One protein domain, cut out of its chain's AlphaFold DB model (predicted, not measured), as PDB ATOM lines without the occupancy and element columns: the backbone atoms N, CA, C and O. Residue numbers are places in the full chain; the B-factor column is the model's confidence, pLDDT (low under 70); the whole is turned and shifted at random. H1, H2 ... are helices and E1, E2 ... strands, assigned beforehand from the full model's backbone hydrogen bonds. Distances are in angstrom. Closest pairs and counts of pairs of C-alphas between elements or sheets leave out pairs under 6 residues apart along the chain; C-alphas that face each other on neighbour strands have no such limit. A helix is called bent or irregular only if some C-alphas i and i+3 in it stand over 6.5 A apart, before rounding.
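This is residues 27 to 188 of the 250 residues of an uncharacterized protein of Brugia timori (UniProt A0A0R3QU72). One strongly twisted sheet of five strands makes the core, with the long, bent strand E2 running through it, and five separate helices lie scattered round it among long loops. H1, H3 and H4 graze the sheet at different places on its rim, while H2 and H5 are not on it. The printed part has 162 residues, with five named helices and five named strands in the order H1 H2 E1 E2 E3 H3 E4 E5 H4 H5, and under half of its residues are in these elements; the class is mixed, helices and strands. The sheet is branched and mixed: E2 is antiparallel to E1 and E3 and parallel to E5, and E3 is antiparallel to E4. The whole is compact, with a radius of gyration of the C-alphas of 16.1 A, and rounded, spanning 41 by 41 by 31 A.

H1, residues 27 to 40, begins with C-alpha 27 at (-24.584, 47.492, 44.979) and is 20.1 A long. H2 is residues 63 to 66. E1, residues 74 to 78, measures 13.3 A. E2, residues 91 to 102, measures 27.3 A, begins with C-alpha 91 at (-15.543, 38.563, 22.793) and bends by 83 degrees at residue 99. E3 is residues 105 to 110, 15.8 A; H3 is residues 118 to 121; E4 is residues 123 to 126; E5 is residues 145 to 147. H4, residues 160 to 168, is 12.1 A long, and H5, residues 178 to 187, is 14.1 A long, ending with C-alpha 187 at (-38.431, 32.045, 30.680).

E1, E2 and E3 form a meander, each strand the antiparallel neighbour of the one before, with hairpins E1 and E2, and E2 and E3. E1 lies on one side of E2, with N 77 and O 94 at 2.8 A. E3 and E5 lie on the other side, with N 99 and O 107 at 2.8 A, and N 93 and O 146 at 2.9 A. E4 is beside E3, with N 106 and O 125 at 2.8 A. Residues 76 to 77 of E1 also pair, antiparallel, with residues 132 to 133. H1 only grazes the sheet, with its residues 27 to 34. H3 only grazes it too, and the closest C-alphas of E3 and H3, those of Arg 109 and His 121, are 7.0 A apart. H4 only grazes it with residues 160 to 168. No helix touches another helix. In H1, H4 and H5 every O i to N i+4 pair is within hydrogen-bond range; H2 and H3 are too short for such a pair.

The two C-alphas farthest apart, those of Gln 59 and Ser 158, are 47.3 A apart. The printed part has no cut. The long links are H1 to H2, E1 to E2, E4 to E5 and E5 to H4. The mean pLDDT of the printed part is 90.1, and residues 81 to 88 and 169 to 170 are under 70.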
ATOM      1  N   ASP A  27     -26.012  47.230  44.963       88.88
ATOM      2  CA  ASP A  27     -24.584  47.492  44.979       88.88
ATOM      3  C   ASP A  27     -24.159  48.239  46.253       88.88
ATOM      4  O   ASP A  27     -23.304  47.796  47.016       88.88
ATOM      5  N   THR A  28     -24.863  49.321  46.592       89.50
ATOM      6  CA  THR A  28     -24.557  50.095  47.810       89.50
ATOM      7  C   THR A  28     -24.733  49.293  49.103       89.50
ATOM      8  O   THR A  28     -24.037  49.543  50.091       89.50
ATOM      9  N   PHE A  29     -25.664  48.339  49.126       93.62
ATOM     10  CA  PHE A  29     -25.876  47.462  50.271       93.62
ATOM     11  C   PHE A  29     -24.771  46.415  50.377       93.62
ATOM     12  O   PHE A  29     -24.221  46.227  51.462       93.62
ATOM     13  N   LEU A  30     -24.410  45.774  49.265       93.44
ATOM     14  CA  LEU A  30     -23.389  44.733  49.253       93.44
ATOM     15  C   LEU A  30     -21.998  45.277  49.584       93.44
ATOM     16  O   LEU A  30     -21.292  44.635  50.358       93.44
ATOM     17  N   GLU A  31     -21.642  46.488  49.144       91.31
ATOM     18  CA  GLU A  31     -20.408  47.150  49.603       91.31
ATOM     19  C   GLU A  31     -20.390  47.352  51.126       91.31
ATOM     20  O   GLU A  31     -19.393  47.081  51.799       91.31
ATOM     21  N   LYS A  32     -21.514  47.787  51.711       92.50
ATOM     22  CA  LYS A  32     -21.624  47.942  53.171       92.50
ATOM     23  C   LYS A  32     -21.506  46.601  53.893       92.50
ATOM     24  O   LYS A  32     -20.954  46.566  54.994       92.50
ATOM     25  N   VAL A  33     -22.037  45.527  53.308       92.00
ATOM     26  CA  VAL A  33     -21.908  44.162  53.835       92.00
ATOM     27  C   VAL A  33     -20.449  43.715  53.795       92.00
ATOM     28  O   VAL A  33     -19.945  43.295  54.833       92.00
ATOM     29  N   LEU A  34     -19.744  43.885  52.672       91.19
ATOM     30  CA  LEU A  34     -18.317  43.553  52.566       91.19
ATOM     31  C   LEU A  34     -17.484  44.288  53.614       91.19
ATOM     32  O   LEU A  34     -16.787  43.649  54.395       91.19
ATOM     33  N   ALA A  35     -17.670  45.602  53.745       91.38
ATOM     34  CA  ALA A  35     -16.951  46.387  54.744       91.38
ATOM     35  C   ALA A  35     -17.225  45.923  56.189       91.38
ATOM     36  O   ALA A  35     -16.368  46.065  57.061       91.38
ATOM     37  N   LYS A  36     -18.426  45.405  56.484       92.44
ATOM     38  CA  LYS A  36     -18.744  44.829  57.801       92.44
ATOM     39  C   LYS A  36     -18.071  43.474  58.006       92.44
ATOM     40  O   LYS A  36     -17.515  43.266  59.079       92.44
ATOM     41  N   LEU A  37     -18.115  42.600  57.000       90.00
ATOM     42  CA  LEU A  37     -17.499  41.271  57.039       90.00
ATOM     43  C   LEU A  37     -15.978  41.364  57.212       90.00
ATOM     44  O   LEU A  37     -15.415  40.636  58.027       90.00
ATOM     45  N   ASP A  38     -15.334  42.304  56.516       87.50
ATOM     46  CA  ASP A  38     -13.892  42.546  56.624       87.50
ATOM     47  C   ASP A  38     -13.505  42.994  58.040       87.50
ATOM     48  O   ASP A  38     -12.532  42.501  58.608       87.50
ATOM     49  N   ARG A  39     -14.301  43.879  58.660       90.31
ATOM     50  CA  ARG A  39     -14.072  44.321  60.049       90.31
ATOM     51  C   ARG A  39     -14.303  43.221  61.080       90.31
ATOM     52  O   ARG A  39     -13.651  43.234  62.117       90.31
ATOM     53  N   SER A  40     -15.251  42.316  60.836       89.56
ATOM     54  CA  SER A  40     -15.543  41.212  61.755       89.56
ATOM     55  C   SER A  40     -14.627  40.002  61.562       89.56
ATOM     56  O   SER A  40     -14.675  39.091  62.383       89.56
ATOM     57  N   GLY A  41     -13.831  39.961  60.487       85.81
ATOM     58  CA  GLY A  41     -13.037  38.788  60.119       85.81
ATOM     59  C   GLY A  41     -13.893  37.588  59.697       85.81
ATOM     60  O   GLY A  41     -13.477  36.446  59.876       85.81
ATOM     61  N   ASP A  42     -15.104  37.823  59.174       85.69
ATOM     62  CA  ASP A  42     -16.012  36.736  58.796       85.69
ATOM     63  C   ASP A  42     -15.568  36.077  57.479       85.69
ATOM     64  O   ASP A  42     -15.690  36.628  56.373       85.69
ATOM     65  N   VAL A  43     -15.068  34.854  57.623       86.38
ATOM     66  CA  VAL A  43     -14.586  34.010  56.529       86.38
ATOM     67  C   VAL A  43     -15.697  33.220  55.839       86.38
ATOM     68  O   VAL A  43     -15.433  32.571  54.829       86.38
ATOM     69  N   ASN A  44     -16.943  33.264  56.326       91.31
ATOM     70  CA  ASN A  44     -18.044  32.540  55.706       91.31
ATOM     71  C   ASN A  44     -18.339  33.118  54.307       91.31
ATOM     72  O   ASN A  44     -18.696  34.297  54.173       91.31
ATOM     73  N   PRO A  45     -18.231  32.311  53.238       90.19
ATOM     74  CA  PRO A  45     -18.437  32.811  51.889       90.19
ATOM     75  C   PRO A  45     -19.911  33.094  51.576       90.19
ATOM     76  O   PRO A  45     -20.186  33.844  50.647       90.19
ATOM     77  N   ARG A  46     -20.869  32.541  52.335       92.50
ATOM     78  CA  ARG A  46     -22.320  32.655  52.079       92.50
ATOM     79  C   ARG A  46     -22.985  33.887  52.702       92.50
ATOM     80  O   ARG A  46     -24.152  34.140  52.429       92.50
ATOM     81  N   CYS A  47     -22.272  34.632  53.548       89.56
ATOM     82  CA  CYS A  47     -22.759  35.862  54.192       89.56
ATOM     83  C   CYS A  47     -24.167  35.754  54.847       89.56
ATOM     84  O   CYS A  47     -24.980  36.674  54.690       89.56
ATOM     85  N   PRO A  48     -24.488  34.673  55.595       91.06
ATOM     86  CA  PRO A  48     -25.865  34.361  56.007       91.06
ATOM     87  C   PRO A  48     -26.472  35.372  56.991       91.06
ATOM     88  O   PRO A  48     -27.690  35.477  57.088       91.06
ATOM     89  N   ALA A  49     -25.641  36.144  57.699       90.88
ATOM     90  CA  ALA A  49     -26.095  37.200  58.605       90.88
ATOM     91  C   ALA A  49     -26.729  38.404  57.878       90.88
ATOM     92  O   ALA A  49     -27.392  39.222  58.512       90.88
ATOM     93  N   TYR A  50     -26.510  38.533  56.566       93.75
ATOM     94  CA  TYR A  50     -26.940  39.694  55.781       93.75
ATOM     95  C   TYR A  50     -27.833  39.326  54.601       93.75
ATOM     96  O   TYR A  50     -28.706  40.112  54.236       93.75
ATOM     97  N   VAL A  51     -27.607  38.162  53.988       95.00
ATOM     98  CA  VAL A  51     -28.355  37.720  52.810       95.00
ATOM     99  C   VAL A  51     -28.743  36.260  52.977       95.00
ATOM    100  O   VAL A  51     -27.893  35.401  53.194       95.00
ATOM    101  N   VAL A  52     -30.040  35.977  52.846       95.50
ATOM    102  CA  VAL A  52     -30.553  34.605  52.872       95.50
ATOM    103  C   VAL A  52     -30.146  33.901  51.571       95.50
ATOM    104  O   VAL A  52     -30.424  34.433  50.490       95.50
ATOM    105  N   PRO A  53     -29.494  32.726  51.628       95.44
ATOM    106  CA  PRO A  53     -29.103  31.999  50.424       95.44
ATOM    107  C   PRO A  53     -30.308  31.576  49.570       95.44
ATOM    108  O   PRO A  53     -31.388  31.285  50.084       95.44
ATOM    109  N   VAL A  54     -30.120  31.520  48.249       96.31
ATOM    110  CA  VAL A  54     -31.205  31.263  47.279       96.31
ATOM    111  C   VAL A  54     -31.852  29.896  47.494       96.31
ATOM    112  O   VAL A  54     -33.058  29.748  47.329       96.31
ATOM    113  N   GLU A  55     -31.068  28.898  47.892       94.56
ATOM    114  CA  GLU A  55     -31.519  27.525  48.113       94.56
ATOM    115  C   GLU A  55     -32.584  27.373  49.215       94.56
ATOM    116  O   GLU A  55     -33.251  26.343  49.272       94.56
ATOM    117  N   TYR A  56     -32.806  28.402  50.042       95.31
ATOM    118  CA  TYR A  56     -33.876  28.432  51.047       95.31
ATOM    119  C   TYR A  56     -35.244  28.784  50.445       95.31
ATOM    120  O   TYR A  56     -36.276  28.621  51.093       95.31
ATOM    121  N   PHE A  57     -35.275  29.237  49.191       94.81
ATOM    122  CA  PHE A  57     -36.488  29.596  48.476       94.81
ATOM    123  C   PHE A  57     -36.796  28.521  47.425       94.81
ATOM    124  O   PHE A  57     -36.276  28.539  46.316       94.81
ATOM    125  N   TYR A  58     -37.680  27.576  47.747       89.88
ATOM    126  CA  TYR A  58     -37.976  26.411  46.892       89.88
ATOM    127  C   TYR A  58     -38.479  26.757  45.474       89.88
ATOM    128  O   TYR A  58     -38.247  26.010  44.528       89.88
ATOM    129  N   GLN A  59     -39.179  27.886  45.323       89.62
ATOM    130  CA  GLN A  59     -39.687  28.396  44.042       89.62
ATOM    131  C   GLN A  59     -38.717  29.347  43.335       89.62
ATOM    132  O   GLN A  59     -39.002  29.795  42.222       89.62
ATOM    133  N   ALA A  60     -37.599  29.690  43.973       92.38
ATOM    134  CA  ALA A  60     -36.638  30.605  43.398       92.38
ATOM    135  C   ALA A  60     -35.954  29.981  42.181       92.38
ATOM    136  O   ALA A  60     -35.615  28.793  42.142       92.38
ATOM    137  N   GLN A  61     -35.745  30.812  41.164       92.00
ATOM    138  CA  GLN A  61     -34.962  30.432  39.997       92.00
ATOM    139  C   GLN A  61     -33.565  30.000  40.454       92.00
ATOM    140  O   GLN A  61     -33.045  30.464  41.457       92.00
ATOM    141  N   PHE A  62     -32.958  29.050  39.754       94.25
ATOM    142  CA  PHE A  62     -31.607  28.554  40.047       94.25
ATOM    143  C   PHE A  62     -31.331  27.967  41.449       94.25
ATOM    144  O   PHE A  62     -30.196  27.550  41.676       94.25
ATOM    145  N   ALA A  63     -32.305  27.855  42.361       94.56
ATOM    146  CA  ALA A  63     -32.086  27.366  43.731       94.56
ATOM    147  C   ALA A  63     -31.343  26.014  43.783       94.56
ATOM    148  O   ALA A  63     -30.403  25.831  44.557       94.56
ATOM    149  N   GLU A  64     -31.692  25.094  42.879       94.00
ATOM    150  CA  GLU A  64     -31.056  23.775  42.738       94.00
ATOM    151  C   GLU A  64     -29.578  23.816  42.301       94.00
ATOM    152  O   GLU A  64     -28.854  22.848  42.528       94.00
ATOM    153  N   TYR A  65     -29.120  24.919  41.705       95.06
ATOM    154  CA  TYR A  65     -27.733  25.127  41.280       95.06
ATOM    155  C   TYR A  65     -26.946  25.947  42.305       95.06
ATOM    156  O   TYR A  65     -25.795  25.626  42.596       95.06
ATOM    157  N   MET A  66     -27.576  26.962  42.910       95.50
ATOM    158  CA  MET A  66     -26.939  27.860  43.883       95.50
ATOM    159  C   MET A  66     -26.411  27.130  45.125       95.50
ATOM    160  O   MET A  66     -25.392  27.534  45.692       95.50
ATOM    161  N   LYS A  67     -27.016  25.999  45.509       93.31
ATOM    162  CA  LYS A  67     -26.487  25.131  46.580       93.31
ATOM    163  C   LYS A  67     -25.073  24.595  46.317       93.31
ATOM    164  O   LYS A  67     -24.385  24.237  47.260       93.31
ATOM    165  N   TYR A  68     -24.634  24.544  45.059       94.50
ATOM    166  CA  TYR A  68     -23.340  23.985  44.664       94.50
ATOM    167  C   TYR A  68     -22.288  25.036  44.303       94.50
ATOM    168  O   TYR A  68     -21.168  24.655  43.963       94.50
ATOM    169  N   ILE A  69     -22.643  26.322  44.348       95.50
ATOM    170  CA  ILE A  69     -21.735  27.427  44.037       95.50
ATOM    171  C   ILE A  69     -21.092  27.924  45.328       95.50
ATOM    172  O   ILE A  69     -21.760  28.462  46.206       95.50
ATOM    173  N   ASP A  70     -19.791  27.735  45.457       94.25
ATOM    174  CA  ASP A  70     -18.993  28.160  46.603       94.25
ATOM    175  C   ASP A  70     -17.603  28.599  46.118       94.25
ATOM    176  O   ASP A  70     -17.369  28.719  44.915       94.25
ATOM    177  N   THR A  71     -16.673  28.843  47.038       94.00
ATOM    178  CA  THR A  71     -15.326  29.338  46.719       94.00
ATOM    179  C   THR A  71     -14.441  28.341  45.968       94.00
ATOM    180  O   THR A  71     -13.366  28.712  45.508       94.00
ATOM    181  N   SER A  72     -14.870  27.083  45.819       93.00
ATOM    182  CA  SER A  72     -14.212  26.093  44.954       93.00
ATOM    183  C   SER A  72     -14.607  26.226  43.478       93.00
ATOM    184  O   SER A  72     -14.061  25.510  42.631       93.00
ATOM    185  N   VAL A  73     -15.554  27.116  43.153       95.50
ATOM    186  CA  VAL A  73     -16.019  27.345  41.787       95.50
ATOM    187  C   VAL A  73     -15.194  28.430  41.097       95.50
ATOM    188  O   VAL A  73     -15.041  29.546  41.599       95.50
ATOM    189  N   LYS A  74     -14.721  28.101  39.895       96.00
ATOM    190  CA  LYS A  74     -14.130  29.020  38.922       96.00
ATOM    191  C   LYS A  74     -14.993  29.088  37.666       96.00
ATOM    192  O   LYS A  74     -15.652  28.115  37.301       96.00
ATOM    193  N   ILE A  75     -14.991  30.246  37.022       96.38
ATOM    194  CA  ILE A  75     -15.820  30.559  35.854       96.38
ATOM    195  C   ILE A  75     -15.052  31.435  34.867       96.38
ATOM    196  O   ILE A  75     -14.103  32.123  35.239       96.38
ATOM    197  N   GLU A  76     -15.476  31.417  33.611       95.75
ATOM    198  CA  GLU A  76     -15.059  32.390  32.605       95.75
ATOM    199  C   GLU A  76     -15.990  33.607  32.678       95.75
ATOM    200  O   GLU A  76     -17.213  33.463  32.698       95.75
ATOM    201  N   VAL A  77     -15.416  34.807  32.742       94.44
ATOM    202  CA  VAL A  77     -16.149  36.074  32.848       94.44
ATOM    203  C   VAL A  77     -15.763  36.993  31.702       94.44
ATOM    204  O   VAL A  77     -14.576  37.172  31.434       94.44
ATOM    205  N   ALA A  78     -16.755  37.592  31.046       92.12
ATOM    206  CA  ALA A  78     -16.529  38.556  29.976       92.12
ATOM    207  C   ALA A  78     -15.782  39.810  30.475       92.12
ATOM    208  O   ALA A  78     -16.101  40.377  31.524       92.12
ATOM    209  N   LEU A  79     -14.806  40.269  29.691       88.12
ATOM    210  CA  LEU A  79     -14.000  41.461  29.961       88.12
ATOM    211  C   LEU A  79     -14.577  42.683  29.240       88.12
ATOM    212  O   LEU A  79     -14.036  43.168  28.245       88.12
ATOM    213  N   CYS A  80     -15.741  43.153  29.681       72.81
ATOM    214  CA  CYS A  80     -16.346  44.345  29.091       72.81
ATOM    215  C   CYS A  80     -15.628  45.609  29.599       72.81
ATOM    216  O   CYS A  80     -15.621  45.865  30.802       72.81
ATOM    217  N   GLY A  81     -15.038  46.396  28.694       66.88
ATOM    218  CA  GLY A  81     -14.422  47.695  29.007       66.88
ATOM    219  C   GLY A  81     -12.990  47.650  29.559       66.88
ATOM    220  O   GLY A  81     -12.353  48.696  29.628       66.88
ATOM    221  N   ASP A  82     -12.449  46.469  29.876       65.75
ATOM    222  CA  ASP A  82     -11.134  46.335  30.528       65.75
ATOM    223  C   ASP A  82      -9.939  46.654  29.611       65.75
ATOM    224  O   ASP A  82      -8.848  46.907  30.104       65.75
ATOM    225  N   TYR A  83     -10.133  46.669  28.287       64.81
ATOM    226  CA  TYR A  83      -9.088  46.995  27.300       64.81
ATOM    227  C   TYR A  83      -9.319  48.318  26.557       64.81
ATOM    228  O   TYR A  83      -8.642  48.594  25.570       64.81
ATOM    229  N   GLY A  84     -10.303  49.130  26.967       56.34
ATOM    230  CA  GLY A  84     -10.566  50.450  26.366       56.34
ATOM    231  C   GLY A  84     -10.934  50.458  24.869       56.34
ATOM    232  O   GLY A  84     -11.121  51.529  24.300       56.34
ATOM    233  N   TYR A  85     -11.069  49.294  24.231       51.72
ATOM    234  CA  TYR A  85     -11.413  49.127  22.821       51.72
ATOM    235  C   TYR A  85     -12.741  48.379  22.681       51.72
ATOM    236  O   TYR A  85     -12.994  47.403  23.391       51.72
ATOM    237  N   ASN A  86     -13.555  48.776  21.699       53.81
ATOM    238  CA  ASN A  86     -14.538  47.868  21.107       53.81
ATOM    239  C   ASN A  86     -13.741  46.707  20.505       53.81
ATOM    240  O   ASN A  86     -13.141  46.868  19.442       53.81
ATOM    241  N   ALA A  87     -13.648  45.592  21.227       54.50
ATOM    242  CA  ALA A  87     -12.819  44.441  20.888       54.50
ATOM    243  C   ALA A  87     -13.335  43.712  19.633       54.50
ATOM    244  O   ALA A  87     -13.813  42.593  19.724       54.50
ATOM    245  N   GLY A  88     -13.264  44.340  18.454       63.47
ATOM    246  CA  GLY A  88     -13.613  43.745  17.159       63.47
ATOM    247  C   GLY A  88     -14.878  42.860  17.185       63.47
ATOM    248  O   GLY A  88     -15.826  43.149  17.914       63.47
ATOM    249  N   PRO A  89     -14.918  41.766  16.405       75.69
ATOM    250  CA  PRO A  89     -15.951  40.733  16.522       75.69
ATOM    251  C   PRO A  89     -15.674  39.708  17.643       75.69
ATOM    252  O   PRO A  89     -16.491  38.810  17.856       75.69
ATOM    253  N   VAL A  90     -14.532  39.793  18.339       86.44
ATOM    254  CA  VAL A  90     -14.061  38.758  19.274       86.44
ATOM    255  C   VAL A  90     -14.390  39.148  20.710       86.44
ATOM    256  O   VAL A  90     -13.864  40.117  21.251       86.44
ATOM    257  N   LYS A  91     -15.227  38.351  21.377       88.94
ATOM    258  CA  LYS A  91     -15.543  38.563  22.793       88.94
ATOM    259  C   LYS A  91     -14.401  38.059  23.676       88.94
ATOM    260  O   LYS A  91     -13.977  36.909  23.561       88.94
ATOM    261  N   LEU A  92     -13.929  38.913  24.576       91.81
ATOM    262  CA  LEU A  92     -12.824  38.616  25.484       91.81
ATOM    263  C   LEU A  92     -13.347  38.112  26.828       91.81
ATOM    264  O   LEU A  92     -14.308  38.663  27.365       91.81
ATOM    265  N   TYR A  93     -12.693  37.092  27.372       94.06
ATOM    266  CA  TYR A  93     -13.014  36.505  28.668       94.06
ATOM    267  C   TYR A  93     -11.746  36.282  29.487       94.06
ATOM    268  O   TYR A  93     -10.650  36.137  28.941       94.06
ATOM    269  N   TRP A  94     -11.913  36.176  30.800       94.81
ATOM    270  CA  TRP A  94     -10.877  35.673  31.694       94.81
ATOM    271  C   TRP A  94     -11.440  34.791  32.794       94.81
ATOM    272  O   TRP A  94     -12.629  34.838  33.103       94.81
ATOM    273  N   PHE A  95     -10.568  33.995  33.400       95.50
ATOM    274  CA  PHE A  95     -10.921  33.164  34.537       95.50
ATOM    275  C   PHE A  95     -11.089  34.005  35.800       95.50
ATOM    276  O   PHE A  95     -10.269  34.872  36.104       95.50
ATOM    277  N   ALA A  96     -12.134  33.706  36.561       95.38
ATOM    278  CA  ALA A  96     -12.363  34.264  37.879       95.38
ATOM    279  C   ALA A  96     -12.812  33.177  38.859       95.38
ATOM    280  O   ALA A  96     -13.507  32.228  38.487       95.38
ATOM    281  N   ARG A  97     -12.445  33.344  40.126       95.06
ATOM    282  CA  ARG A  97     -12.893  32.514  41.248       95.06
ATOM    283  C   ARG A  97     -13.984  33.208  42.042       95.06
ATOM    284  O   ARG A  97     -13.997  34.434  42.168       95.06
ATOM    285  N   VAL A  98     -14.878  32.409  42.612       96.25
ATOM    286  CA  VAL A  98     -15.887  32.892  43.553       96.25
ATOM    287  C   VAL A  98     -15.224  33.174  44.900       96.25
ATOM    288  O   VAL A  98     -14.623  32.292  45.504       96.25
ATOM    289  N   MET A  99     -15.362  34.401  45.393       95.06
ATOM    290  CA  MET A  99     -14.882  34.817  46.714       95.06
ATOM    291  C   MET A  99     -15.995  34.741  47.759       95.06
ATOM    292  O   MET A  99     -15.785  34.257  48.870       95.06
ATOM    293  N   LYS A 100     -17.196  35.216  47.406       95.44
ATOM    294  CA  LYS A 100     -18.394  35.201  48.259       95.44
ATOM    295  C   LYS A 100     -19.656  35.032  47.406       95.44
ATOM    296  O   LYS A 100     -19.670  35.358  46.222       95.44
ATOM    297  N   VAL A 101     -20.723  34.542  48.024       96.25
ATOM    298  CA  VAL A 101     -22.044  34.320  47.428       96.25
ATOM    299  C   VAL A 101     -23.081  35.019  48.300       96.25
ATOM    300  O   VAL A 101     -23.192  34.724  49.487       96.25
ATOM    301  N   ALA A 102     -23.839  35.942  47.713       95.69
ATOM    302  CA  ALA A 102     -24.876  36.719  48.378       95.69
ATOM    303  C   ALA A 102     -26.164  36.670  47.546       95.69
ATOM    304  O   ALA A 102     -26.339  37.417  46.579       95.69
ATOM    305  N   GLY A 103     -27.073  35.758  47.901       95.69
ATOM    306  CA  GLY A 103     -28.255  35.490  47.084       95.69
ATOM    307  C   GLY A 103     -27.826  35.063  45.676       95.69
ATOM    308  O   GLY A 103     -27.027  34.145  45.533       95.69
ATOM    309  N   TYR A 104     -28.314  35.747  44.640       95.19
ATOM    310  CA  TYR A 104     -27.927  35.498  43.243       95.19
ATOM    311  C   TYR A 104     -26.609  36.149  42.811       95.19
ATOM    312  O   TYR A 104     -26.185  35.973  41.667       95.19
ATOM    313  N   ARG A 105     -25.986  36.953  43.676       95.38
ATOM    314  CA  ARG A 105     -24.781  37.709  43.334       95.38
ATOM    315  C   ARG A 105     -23.539  36.984  43.825       95.38
ATOM    316  O   ARG A 105     -23.479  36.527  44.965       95.38
ATOM    317  N   LEU A 106     -22.551  36.896  42.950       96.19
ATOM    318  CA  LEU A 106     -21.245  36.312  43.214       96.19
ATOM    319  C   LEU A 106     -20.227  37.443  43.268       96.19
ATOM    320  O   LEU A 106     -20.168  38.245  42.337       96.19
ATOM    321  N   LEU A 107     -19.449  37.507  44.344       95.62
ATOM    322  CA  LEU A 107     -18.253  38.336  44.390       95.62
ATOM    323  C   LEU A 107     -17.137  37.535  43.741       95.62
ATOM    324  O   LEU A 107     -16.808  36.451  44.227       95.62
ATOM    325  N   LEU A 108     -16.581  38.046  42.654       95.94
ATOM    326  CA  LEU A 108     -15.563  37.371  41.870       95.94
ATOM    327  C   LEU A 108     -14.233  38.099  41.951       95.94
ATOM    328  O   LEU A 108     -14.187  39.322  42.066       95.94
ATOM    329  N   ARG A 109     -13.162  37.322  41.819       94.44
ATOM    330  CA  ARG A 109     -11.800  37.822  41.652       94.44
ATOM    331  C   ARG A 109     -11.150  37.145  40.461       94.44
ATOM    332  O   ARG A 109     -11.260  35.928  40.328       94.44
ATOM    333  N   TYR A 110     -10.470  37.913  39.618       94.31
ATOM    334  CA  TYR A 110      -9.730  37.350  38.494       94.31
ATOM    335  C   TYR A 110      -8.583  36.448  38.954       94.31
ATOM    336  O   TYR A 110      -7.912  36.717  39.949       94.31
ATOM    337  N   GLU A 111      -8.342  35.375  38.207       94.38
ATOM    338  CA  GLU A 111      -7.150  34.549  38.390       94.38
ATOM    339  C   GLU A 111      -5.897  35.369  38.062       94.38
ATOM    340  O   GLU A 111      -5.864  36.060  37.041       94.38
ATOM    341  N   GLY A 112      -4.879  35.298  38.923       92.56
ATOM    342  CA  GLY A 112      -3.681  36.145  38.864       92.56
ATOM    343  C   GLY A 112      -3.723  37.383  39.766       92.56
ATOM    344  O   GLY A 112      -2.715  38.076  39.881       92.56
ATOM    345  N   MET A 113      -4.858  37.653  40.421       92.62
ATOM    346  CA  MET A 113      -5.006  38.690  41.446       92.62
ATOM    347  C   MET A 113      -4.907  38.065  42.850       92.62
ATOM    348  O   MET A 113      -5.907  37.859  43.541       92.62
ATOM    349  N   ASP A 114      -3.704  37.662  43.249       89.12
ATOM    350  CA  ASP A 114      -3.435  36.980  44.527       89.12
ATOM    351  C   ASP A 114      -2.687  37.860  45.541       89.12
ATOM    352  O   ASP A 114      -2.427  37.429  46.665       89.12
ATOM    353  N   GLU A 115      -2.338  39.089  45.166       91.25
ATOM    354  CA  GLU A 115      -1.487  39.964  45.965       91.25
ATOM    355  C   GLU A 115      -2.286  40.730  47.030       91.25
ATOM    356  O   GLU A 115      -3.507  40.913  46.958       91.25
ATOM    357  N   VAL A 116      -1.583  41.196  48.064       88.88
ATOM    358  CA  VAL A 116      -2.192  42.021  49.114       88.88
ATOM    359  C   VAL A 116      -2.716  43.317  48.492       88.88
ATOM    360  O   VAL A 116      -1.967  44.064  47.875       88.88
ATOM    361  N   GLY A 117      -4.009  43.591  48.682       87.69
ATOM    362  CA  GLY A 117      -4.693  44.755  48.108       87.69
ATOM    363  C   GLY A 117      -5.480  44.462  46.828       87.69
ATOM    364  O   GLY A 117      -6.334  45.263  46.457       87.69
ATOM    365  N   ASP A 118      -5.305  43.291  46.206       91.12
ATOM    366  CA  ASP A 118      -6.069  42.915  45.008       91.12
ATOM    367  C   ASP A 118      -7.568  42.694  45.291       91.12
ATOM    368  O   ASP A 118      -8.390  42.735  44.378       91.12
ATOM    369  N   ASN A 119      -7.966  42.550  46.561       89.06
ATOM    370  CA  ASN A 119      -9.377  42.578  46.964       89.06
ATOM    371  C   ASN A 119     -10.080  43.897  46.594       89.06
ATOM    372  O   ASN A 119     -11.312  43.952  46.556       89.06
ATOM    373  N   ALA A 120      -9.321  44.958  46.300       87.19
ATOM    374  CA  ALA A 120      -9.821  46.202  45.728       87.19
ATOM    375  C   ALA A 120     -10.439  46.027  44.327       87.19
ATOM    376  O   ALA A 120     -11.242  46.860  43.906       87.19
ATOM    377  N   HIS A 121     -10.082  44.953  43.620       88.06
ATOM    378  CA  HIS A 121     -10.520  44.651  42.257       88.06
ATOM    379  C   HIS A 121     -11.624  43.591  42.194       88.06
ATOM    380  O   HIS A 121     -12.114  43.291  41.106       88.06
ATOM    381  N   ASP A 122     -12.054  43.058  43.342       92.69
ATOM    382  CA  ASP A 122     -13.187  42.136  43.396       92.69
ATOM    383  C   ASP A 122     -14.451  42.827  42.897       92.69
ATOM    384  O   ASP A 122     -14.710  43.986  43.237       92.69
ATOM    385  N   PHE A 123     -15.261  42.112  42.126       93.12
ATOM    386  CA  PHE A 123     -16.470  42.670  41.539       93.12
ATOM    387  C   PHE A 123     -17.651  41.720  41.671       93.12
ATOM    388  O   PHE A 123     -17.523  40.498  41.598       93.12
ATOM    389  N   TRP A 124     -18.831  42.294  41.861       94.19
ATOM    390  CA  TRP A 124     -20.074  41.550  41.927       94.19
ATOM    391  C   TRP A 124     -20.660  41.326  40.540       94.19
ATOM    392  O   TRP A 124     -20.732  42.239  39.714       94.19
ATOM    393  N   VAL A 125     -21.184  40.126  40.322       93.88
ATOM    394  CA  VAL A 125     -21.960  39.778  39.131       93.88
ATOM    395  C   VAL A 125     -23.163  38.926  39.523       93.88
ATOM    396  O   VAL A 125     -23.118  38.167  40.490       93.88
ATOM    397  N   ASN A 126     -24.273  39.067  38.803       94.12
ATOM    398  CA  ASN A 126     -25.427  38.192  38.981       94.12
ATOM    399  C   ASN A 126     -25.201  36.870  38.233       94.12
ATOM    400  O   ASN A 126     -24.807  36.889  37.070       94.12
ATOM    401  N   ILE A 127     -25.503  35.734  38.862       94.50
ATOM    402  CA  ILE A 127     -25.402  34.393  38.264       94.50
ATOM    403  C   ILE A 127     -26.249  34.228  36.984       94.50
ATOM    404  O   ILE A 127     -25.965  33.384  36.133       94.50
ATOM    405  N   SER A 128     -27.278  35.061  36.812       92.31
ATOM    406  CA  SER A 128     -28.105  35.116  35.606       92.31
ATOM    407  C   SER A 128     -27.516  35.964  34.470       92.31
ATOM    408  O   SER A 128     -28.173  36.086  33.441       92.31
ATOM    409  N   SER A 129     -26.349  36.591  34.655       92.12
ATOM    410  CA  SER A 129     -25.712  37.432  33.632       92.12
ATOM    411  C   SER A 129     -25.203  36.600  32.454       92.12
ATOM    412  O   SER A 129     -24.709  35.482  32.636       92.12
ATOM    413  N   GLU A 130     -25.265  37.165  31.248       90.38
ATOM    414  CA  GLU A 130     -24.611  36.601  30.061       90.38
ATOM    415  C   GLU A 130     -23.081  36.609  30.137       90.38
ATOM    416  O   GLU A 130     -22.427  35.879  29.388       90.38
ATOM    417  N   ASP A 131     -22.513  37.407  31.037       91.38
ATOM    418  CA  ASP A 131     -21.065  37.543  31.178       91.38
ATOM    419  C   ASP A 131     -20.421  36.318  31.828       91.38
ATOM    420  O   ASP A 131     -19.215  36.134  31.699       91.38
ATOM    421  N   ILE A 132     -21.201  35.485  32.526       94.00
ATOM    422  CA  ILE A 132     -20.711  34.306  33.244       94.00
ATOM    423  C   ILE A 132     -20.853  33.059  32.380       94.00
ATOM    424  O   ILE A 132     -21.945  32.715  31.907       94.00
ATOM    425  N   ARG A 133     -19.749  32.327  32.240       95.31
ATOM    426  CA  ARG A 133     -19.657  31.106  31.448       95.31
ATOM    427  C   ARG A 133     -18.890  30.011  32.193       95.31
ATOM    428  O   ARG A 133     -18.038  30.312  33.030       95.31
ATOM    429  N   PRO A 134     -19.206  28.730  31.940       95.94
ATOM    430  CA  PRO A 134     -18.412  27.638  32.480       95.94
ATOM    431  C   PRO A 134     -17.003  27.647  31.881       95.94
ATOM    432  O   PRO A 134     -16.799  28.105  30.756       95.94
ATOM    433  N   ILE A 135     -16.041  27.095  32.619       94.25
ATOM    434  CA  ILE A 135     -14.702  26.829  32.083       94.25
ATOM    435  C   ILE A 135     -14.815  25.925  30.850       94.25
ATOM    436  O   ILE A 135     -15.468  24.884  30.900       94.25
ATOM    437  N   GLY A 136     -14.154  26.327  29.762       92.12
ATOM    438  CA  GLY A 136     -14.171  25.654  28.463       92.12
ATOM    439  C   GLY A 136     -15.000  26.379  27.401       92.12
ATOM    440  O   GLY A 136     -14.821  26.113  26.214       92.12
ATOM    441  N   TYR A 137     -15.838  27.347  27.782       93.88
ATOM    442  CA  TYR A 137     -16.732  28.052  26.858       93.88
ATOM    443  C   TYR A 137     -15.999  28.805  25.737       93.88
ATOM    444  O   TYR A 137     -16.458  28.832  24.588       93.88
ATOM    445  N   CYS A 138     -14.856  29.427  26.033       92.44
ATOM    446  CA  CYS A 138     -14.036  30.068  25.003       92.44
ATOM    447  C   CYS A 138     -13.347  29.062  24.078       92.44
ATOM    448  O   CYS A 138     -13.179  29.347  22.893       92.44
ATOM    449  N   ALA A 139     -12.985  27.882  24.590       91.06
ATOM    450  CA  ALA A 139     -12.317  26.850  23.802       91.06
ATOM    451  C   ALA A 139     -13.233  26.245  22.723       91.06
ATOM    452  O   ALA A 139     -12.741  25.770  21.705       91.06
ATOM    453  N   GLU A 140     -14.555  26.308  22.909       91.81
ATOM    454  CA  GLU A 140     -15.538  25.824  21.932       91.81
ATOM    455  C   GLU A 140     -15.596  26.661  20.645       91.81
ATOM    456  O   GLU A 140     -15.979  26.144  19.598       91.81
ATOM    457  N   LYS A 141     -15.280  27.963  20.713       91.94
ATOM    458  CA  LYS A 141     -15.422  28.906  19.585       91.94
ATOM    459  C   LYS A 141     -14.280  29.917  19.546       91.94
ATOM    460  O   LYS A 141     -14.501  31.123  19.684       91.94
ATOM    461  N   THR A 142     -13.070  29.421  19.322       89.69
ATOM    462  CA  THR A 142     -11.827  30.213  19.309       89.69
ATOM    463  C   THR A 142     -11.791  31.309  18.237       89.69
ATOM    464  O   THR A 142     -11.055  32.278  18.372       89.69
ATOM    465  N   GLU A 143     -12.622  31.204  17.198       89.44
ATOM    466  CA  GLU A 143     -12.765  32.205  16.129       89.44
ATOM    467  C   GLU A 143     -13.453  33.500  16.597       89.44
ATOM    468  O   GLU A 143     -13.257  34.564  16.015       89.44
ATOM    469  N   THR A 144     -14.291  33.416  17.637       90.44
ATOM    470  CA  THR A 144     -15.153  34.526  18.096       90.44
ATOM    471  C   THR A 144     -14.987  34.842  19.580       90.44
ATOM    472  O   THR A 144     -15.613  35.773  20.094       90.44
ATOM    473  N   ARG A 145     -14.161  34.065  20.291       92.56
ATOM    474  CA  ARG A 145     -13.926  34.180  21.730       92.56
ATOM    475  C   ARG A 145     -12.455  33.955  22.033       92.56
ATOM    476  O   ARG A 145     -11.858  33.021  21.507       92.56
ATOM    477  N   ALA A 146     -11.900  34.767  22.922       91.75
ATOM    478  CA  ALA A 146     -10.517  34.623  23.356       91.75
ATOM    479  C   ALA A 146     -10.394  34.764  24.875       91.75
ATOM    480  O   ALA A 146     -11.078  35.580  25.493       91.75
ATOM    481  N   LEU A 147      -9.487  33.974  25.453       92.88
ATOM    482  CA  LEU A 147      -9.080  34.088  26.848       92.88
ATOM    483  C   LEU A 147      -7.855  34.993  26.936       92.88
ATOM    484  O   LEU A 147      -6.804  34.651  26.392       92.88
ATOM    485  N   VAL A 148      -7.991  36.124  27.619       92.44
ATOM    486  CA  VAL A 148      -6.916  37.110  27.780       92.44
ATOM    487  C   VAL A 148      -6.900  37.665  29.213       92.44
ATOM    488  O   VAL A 148      -7.966  37.908  29.771       92.44
ATOM    489  N   PRO A 149      -5.730  37.830  29.851       92.62
ATOM    490  CA  PRO A 149      -5.634  38.330  31.225       92.62
ATOM    491  C   PRO A 149      -5.945  39.832  31.292       92.62
ATOM    492  O   PRO A 149      -5.348  40.569  30.510       92.62
ATOM    493  N   PRO A 150      -6.789  40.316  32.229       90.06
ATOM    494  CA  PRO A 150      -7.137  41.730  32.361       90.06
ATOM    495  C   PRO A 150      -5.924  42.659  32.269       90.06
ATOM    496  O   PRO A 150      -4.861  42.333  32.800       90.06
ATOM    497  N   GLU A 151      -6.094  43.839  31.662       86.81
ATOM    498  CA  GLU A 151      -5.008  44.808  31.419       86.81
ATOM    499  C   GLU A 151      -4.162  45.068  32.682       86.81
ATOM    500  O   GLU A 151      -2.937  45.102  32.613       86.81
ATOM    501  N   SER A 152      -4.793  45.156  33.859       86.19
ATOM    502  CA  SER A 152      -4.111  45.416  35.139       86.19
ATOM    503  C   SER A 152      -3.173  44.318  35.620       86.19
ATOM    504  O   SER A 152      -2.330  44.576  36.478       86.19
ATOM    505  N   ILE A 153      -3.375  43.085  35.160       91.12
ATOM    506  CA  ILE A 153      -2.529  41.956  35.532       91.12
ATOM    507  C   ILE A 153      -1.737  41.422  34.354       91.12
ATOM    508  O   ILE A 153      -0.830  40.649  34.595       91.12
ATOM    509  N   HIS A 154      -2.009  41.843  33.119       89.69
ATOM    510  CA  HIS A 154      -1.404  41.292  31.906       89.69
ATOM    511  C   HIS A 154       0.123  41.097  32.002       89.69
ATOM    512  O   HIS A 154       0.635  40.058  31.591       89.69
ATOM    513  N   GLU A 155       0.850  42.041  32.603       91.50
ATOM    514  CA  GLU A 155       2.316  41.997  32.729       91.50
ATOM    515  C   GLU A 155       2.839  41.222  33.954       91.50
ATOM    516  O   GLU A 155       4.037  40.969  34.052       91.50
ATOM    517  N   ARG A 156       1.971  40.796  34.884       93.12
ATOM    518  CA  ARG A 156       2.378  40.096  36.120       93.12
ATOM    519  C   ARG A 156       2.897  38.677  35.878       93.12
ATOM    520  O   ARG A 156       3.561  38.119  36.745       93.12
ATOM    521  N   GLN A 157       2.584  38.070  34.732       92.50
ATOM    522  CA  GLN A 157       3.062  36.737  34.361       92.50
ATOM    523  C   GLN A 157       3.542  36.723  32.913       92.50
ATOM    524  O   GLN A 157       2.857  37.195  32.010       92.50
ATOM    525  N   SER A 158       4.693  36.096  32.677       91.81
ATOM    526  CA  SER A 158       5.240  35.909  31.327       91.81
ATOM    527  C   SER A 158       4.534  34.795  30.549       91.81
ATOM    528  O   SER A 158       4.489  34.827  29.322       91.81
ATOM    529  N   ASN A 159       3.968  33.806  31.251       93.56
ATOM    530  CA  ASN A 159       3.262  32.678  30.649       93.56
ATOM    531  C   ASN A 159       1.943  32.392  31.375       93.56
ATOM    532  O   ASN A 159       1.815  31.457  32.171       93.56
ATOM    533  N   TRP A 160       0.934  33.190  31.043       93.31
ATOM    534  CA  TRP A 160      -0.427  33.041  31.553       93.31
ATOM    535  C   TRP A 160      -1.049  31.676  31.278       93.31
ATOM    536  O   TRP A 160      -1.791  31.160  32.110       93.31
ATOM    537  N   ARG A 161      -0.721  31.052  30.141       90.75
ATOM    538  CA  ARG A 161      -1.212  29.712  29.809       90.75
ATOM    539  C   ARG A 161      -0.732  28.690  30.837       90.75
ATOM    540  O   ARG A 161      -1.542  27.922  31.344       90.75
ATOM    541  N   GLN A 162       0.562  28.701  31.158       92.31
ATOM    542  CA  GLN A 162       1.126  27.805  32.164       92.31
ATOM    543  C   GLN A 162       0.558  28.098  33.556       92.31
ATOM    544  O   GLN A 162       0.164  27.162  34.248       92.31
ATOM    545  N   TYR A 163       0.468  29.378  33.941       92.38
ATOM    546  CA  TYR A 163      -0.131  29.777  35.218       92.38
ATOM    547  C   TYR A 163      -1.545  29.203  35.359       92.38
ATOM    548  O   TYR A 163      -1.824  28.490  36.317       92.38
ATOM    549  N   ILE A 164      -2.414  29.422  34.367       91.00
ATOM    550  CA  ILE A 164      -3.796  28.935  34.401       91.00
ATOM    551  C   ILE A 164      -3.862  27.410  34.450       91.00
ATOM    552  O   ILE A 164      -4.652  26.882  35.228       91.00
ATOM    553  N   LEU A 165      -3.030  26.686  33.691       89.19
ATOM    554  CA  LEU A 165      -2.980  25.218  33.758       89.19
ATOM    555  C   LEU A 165      -2.671  24.721  35.178       89.19
ATOM    556  O   LEU A 165      -3.293  23.760  35.623       89.19
ATOM    557  N   CYS A 166      -1.789  25.416  35.902       88.19
ATOM    558  CA  CYS A 166      -1.497  25.191  37.321       88.19
ATOM    559  C   CYS A 166      -2.578  25.724  38.278       88.19
ATOM    560  O   CYS A 166      -2.497  25.487  39.475       88.19
ATOM    561  N   GLN A 167      -3.580  26.450  37.792       84.69
ATOM    562  CA  GLN A 167      -4.678  26.956  38.611       84.69
ATOM    563  C   GLN A 167      -6.000  26.235  38.373       84.69
ATOM    564  O   GLN A 167      -6.897  26.401  39.185       84.69
ATOM    565  N   ILE A 168      -6.191  25.464  37.301       75.31
ATOM    566  CA  ILE A 168      -7.511  24.880  36.968       75.31
ATOM    567  C   ILE A 168      -7.653  23.389  37.298       75.31
ATOM    568  O   ILE A 168      -8.766  22.877  37.313       75.31
ATOM    569  N   HIS A 169      -6.565  22.691  37.621       68.56
ATOM    570  CA  HIS A 169      -6.542  21.226  37.771       68.56
ATOM    571  C   HIS A 169      -7.317  20.657  38.979       68.56
ATOM    572  O   HIS A 169      -7.468  19.442  39.075       68.56
ATOM    573  N   ALA A 170      -7.818  21.495  39.891       67.56
ATOM    574  CA  ALA A 170      -8.533  21.061  41.098       67.56
ATOM    575  C   ALA A 170      -9.854  21.813  41.361       67.56
ATOM    576  O   ALA A 170     -10.409  21.710  42.454       67.56
ATOM    577  N   TYR A 171     -10.361  22.580  40.390       80.94
ATOM    578  CA  TYR A 171     -11.524  23.445  40.602       80.94
ATOM    579  C   TYR A 171     -12.787  22.922  39.937       80.94
ATOM    580  O   TYR A 171     -12.758  22.189  38.948       80.94
ATOM    581  N   ARG A 172     -13.923  23.331  40.502       92.88
ATOM    582  CA  ARG A 172     -15.249  23.071  39.947       92.88
ATOM    583  C   ARG A 172     -15.661  24.256  39.082       92.88
ATOM    584  O   ARG A 172     -15.219  25.378  39.298       92.88
ATOM    585  N   THR A 173     -16.538  24.018  38.122       95.44
ATOM    586  CA  THR A 173     -17.190  25.074  37.339       95.44
ATOM    587  C   THR A 173     -18.703  24.926  37.455       95.44
ATOM    588  O   THR A 173     -19.208  23.884  37.889       95.44
ATOM    589  N   ILE A 174     -19.441  25.969  37.078       96.19
ATOM    590  CA  ILE A 174     -20.884  25.870  36.834       96.19
ATOM    591  C   ILE A 174     -21.175  24.864  35.708       96.19
ATOM    592  O   ILE A 174     -20.274  24.466  34.967       96.19
ATOM    593  N   ALA A 175     -22.436  24.446  35.582       95.56
ATOM    594  CA  ALA A 175     -22.854  23.465  34.582       95.56
ATOM    595  C   ALA A 175     -22.442  23.878  33.155       95.56
ATOM    596  O   ALA A 175     -22.541  25.046  32.796       95.56
ATOM    597  N   ILE A 176     -22.014  22.923  32.325       94.19
ATOM    598  CA  ILE A 176     -21.532  23.211  30.958       94.19
ATOM    599  C   ILE A 176     -22.649  23.822  30.095       94.19
ATOM    600  O   ILE A 176     -22.429  24.783  29.368       94.19
ATOM    601  N   ASN A 177     -23.883  23.344  30.259       94.31
ATOM    602  CA  ASN A 177     -25.080  23.885  29.611       94.31
ATOM    603  C   ASN A 177     -25.702  25.071  30.380       94.31
ATOM    604  O   ASN A 177     -26.927  25.220  30.448       94.31
ATOM    605  N   TRP A 178     -24.871  25.883  31.047       95.19
ATOM    606  CA  TRP A 178     -25.343  27.045  31.800       95.19
ATOM    607  C   TRP A 178     -26.180  28.017  30.955       95.19
ATOM    608  O   TRP A 178     -27.240  28.412  31.441       95.19
ATOM    609  N   PRO A 179     -25.803  28.367  29.705       92.19
ATOM    610  CA  PRO A 179     -26.617  29.254  28.872       92.19
ATOM    611  C   PRO A 179     -28.050  28.735  28.666       92.19
ATOM    612  O   PRO A 179     -29.020  29.481  28.819       92.19
ATOM    613  N   GLU A 180     -28.212  27.438  28.403       94.25
ATOM    614  CA  GLU A 180     -29.523  26.807  28.232       94.25
ATOM    615  C   GLU A 180     -30.307  26.789  29.551       94.25
ATOM    616  O   GLU A 180     -31.518  27.031  29.570       94.25
ATOM    617  N   ILE A 181     -29.627  26.535  30.675       94.94
ATOM    618  CA  ILE A 181     -30.225  26.588  32.015       94.94
ATOM    619  C   ILE A 181     -30.730  27.998  32.330       94.94
ATOM    620  O   ILE A 181     -31.849  28.127  32.834       94.94
ATOM    621  N   GLN A 182     -29.939  29.032  32.026       93.81
ATOM    622  CA  GLN A 182     -30.302  30.435  32.220       93.81
ATOM    623  C   GLN A 182     -31.592  30.763  31.467       93.81
ATOM    624  O   GLN A 182     -32.573  31.159  32.097       93.81
ATOM    625  N   ILE A 183     -31.633  30.502  30.156       92.94
ATOM    626  CA  ILE A 183     -32.822  30.744  29.327       92.94
ATOM    627  C   ILE A 183     -34.023  29.988  29.893       92.94
ATOM    628  O   ILE A 183     -35.068  30.583  30.163       92.94
ATOM    629  N   ARG A 184     -33.880  28.681  30.131       92.81
ATOM    630  CA  ARG A 184     -34.983  27.832  30.591       92.81
ATOM    631  C   ARG A 184     -35.559  28.303  31.922       92.81
ATOM    632  O   ARG A 184     -36.773  28.336  32.075       92.81
ATOM    633  N   LYS A 185     -34.720  28.644  32.903       91.88
ATOM    634  CA  LYS A 185     -35.193  29.053  34.237       91.88
ATOM    635  C   LYS A 185     -35.752  30.475  34.247       91.88
ATOM    636  O   LYS A 185     -36.682  30.729  35.008       91.88
ATOM    637  N   LEU A 186     -35.228  31.373  33.411       89.75
ATOM    638  CA  LEU A 186     -35.701  32.758  33.324       89.75
ATOM    639  C   LEU A 186     -36.995  32.901  32.515       89.75
ATOM    640  O   LEU A 186     -37.794  33.780  32.820       89.75
ATOM    641  N   THR A 187     -37.222  32.031  31.528       88.25
ATOM    642  CA  THR A 187     -38.431  32.045  30.680       88.25
ATOM    643  C   THR A 187     -39.547  31.123  31.175       88.25
ATOM    644  O   THR A 187     -40.671  31.199  30.678       88.25
ATOM    645  N   ALA A 188     -39.272  30.248  32.147       86.38
ATOM    646  CA  ALA A 188     -40.263  29.310  32.659       86.38
ATOM    647  C   ALA A 188     -41.395  30.027  33.409       86.38
ATOM    648  O   ALA A 188     -41.241  30.432  34.559       86.38
TER     649      ALA A 188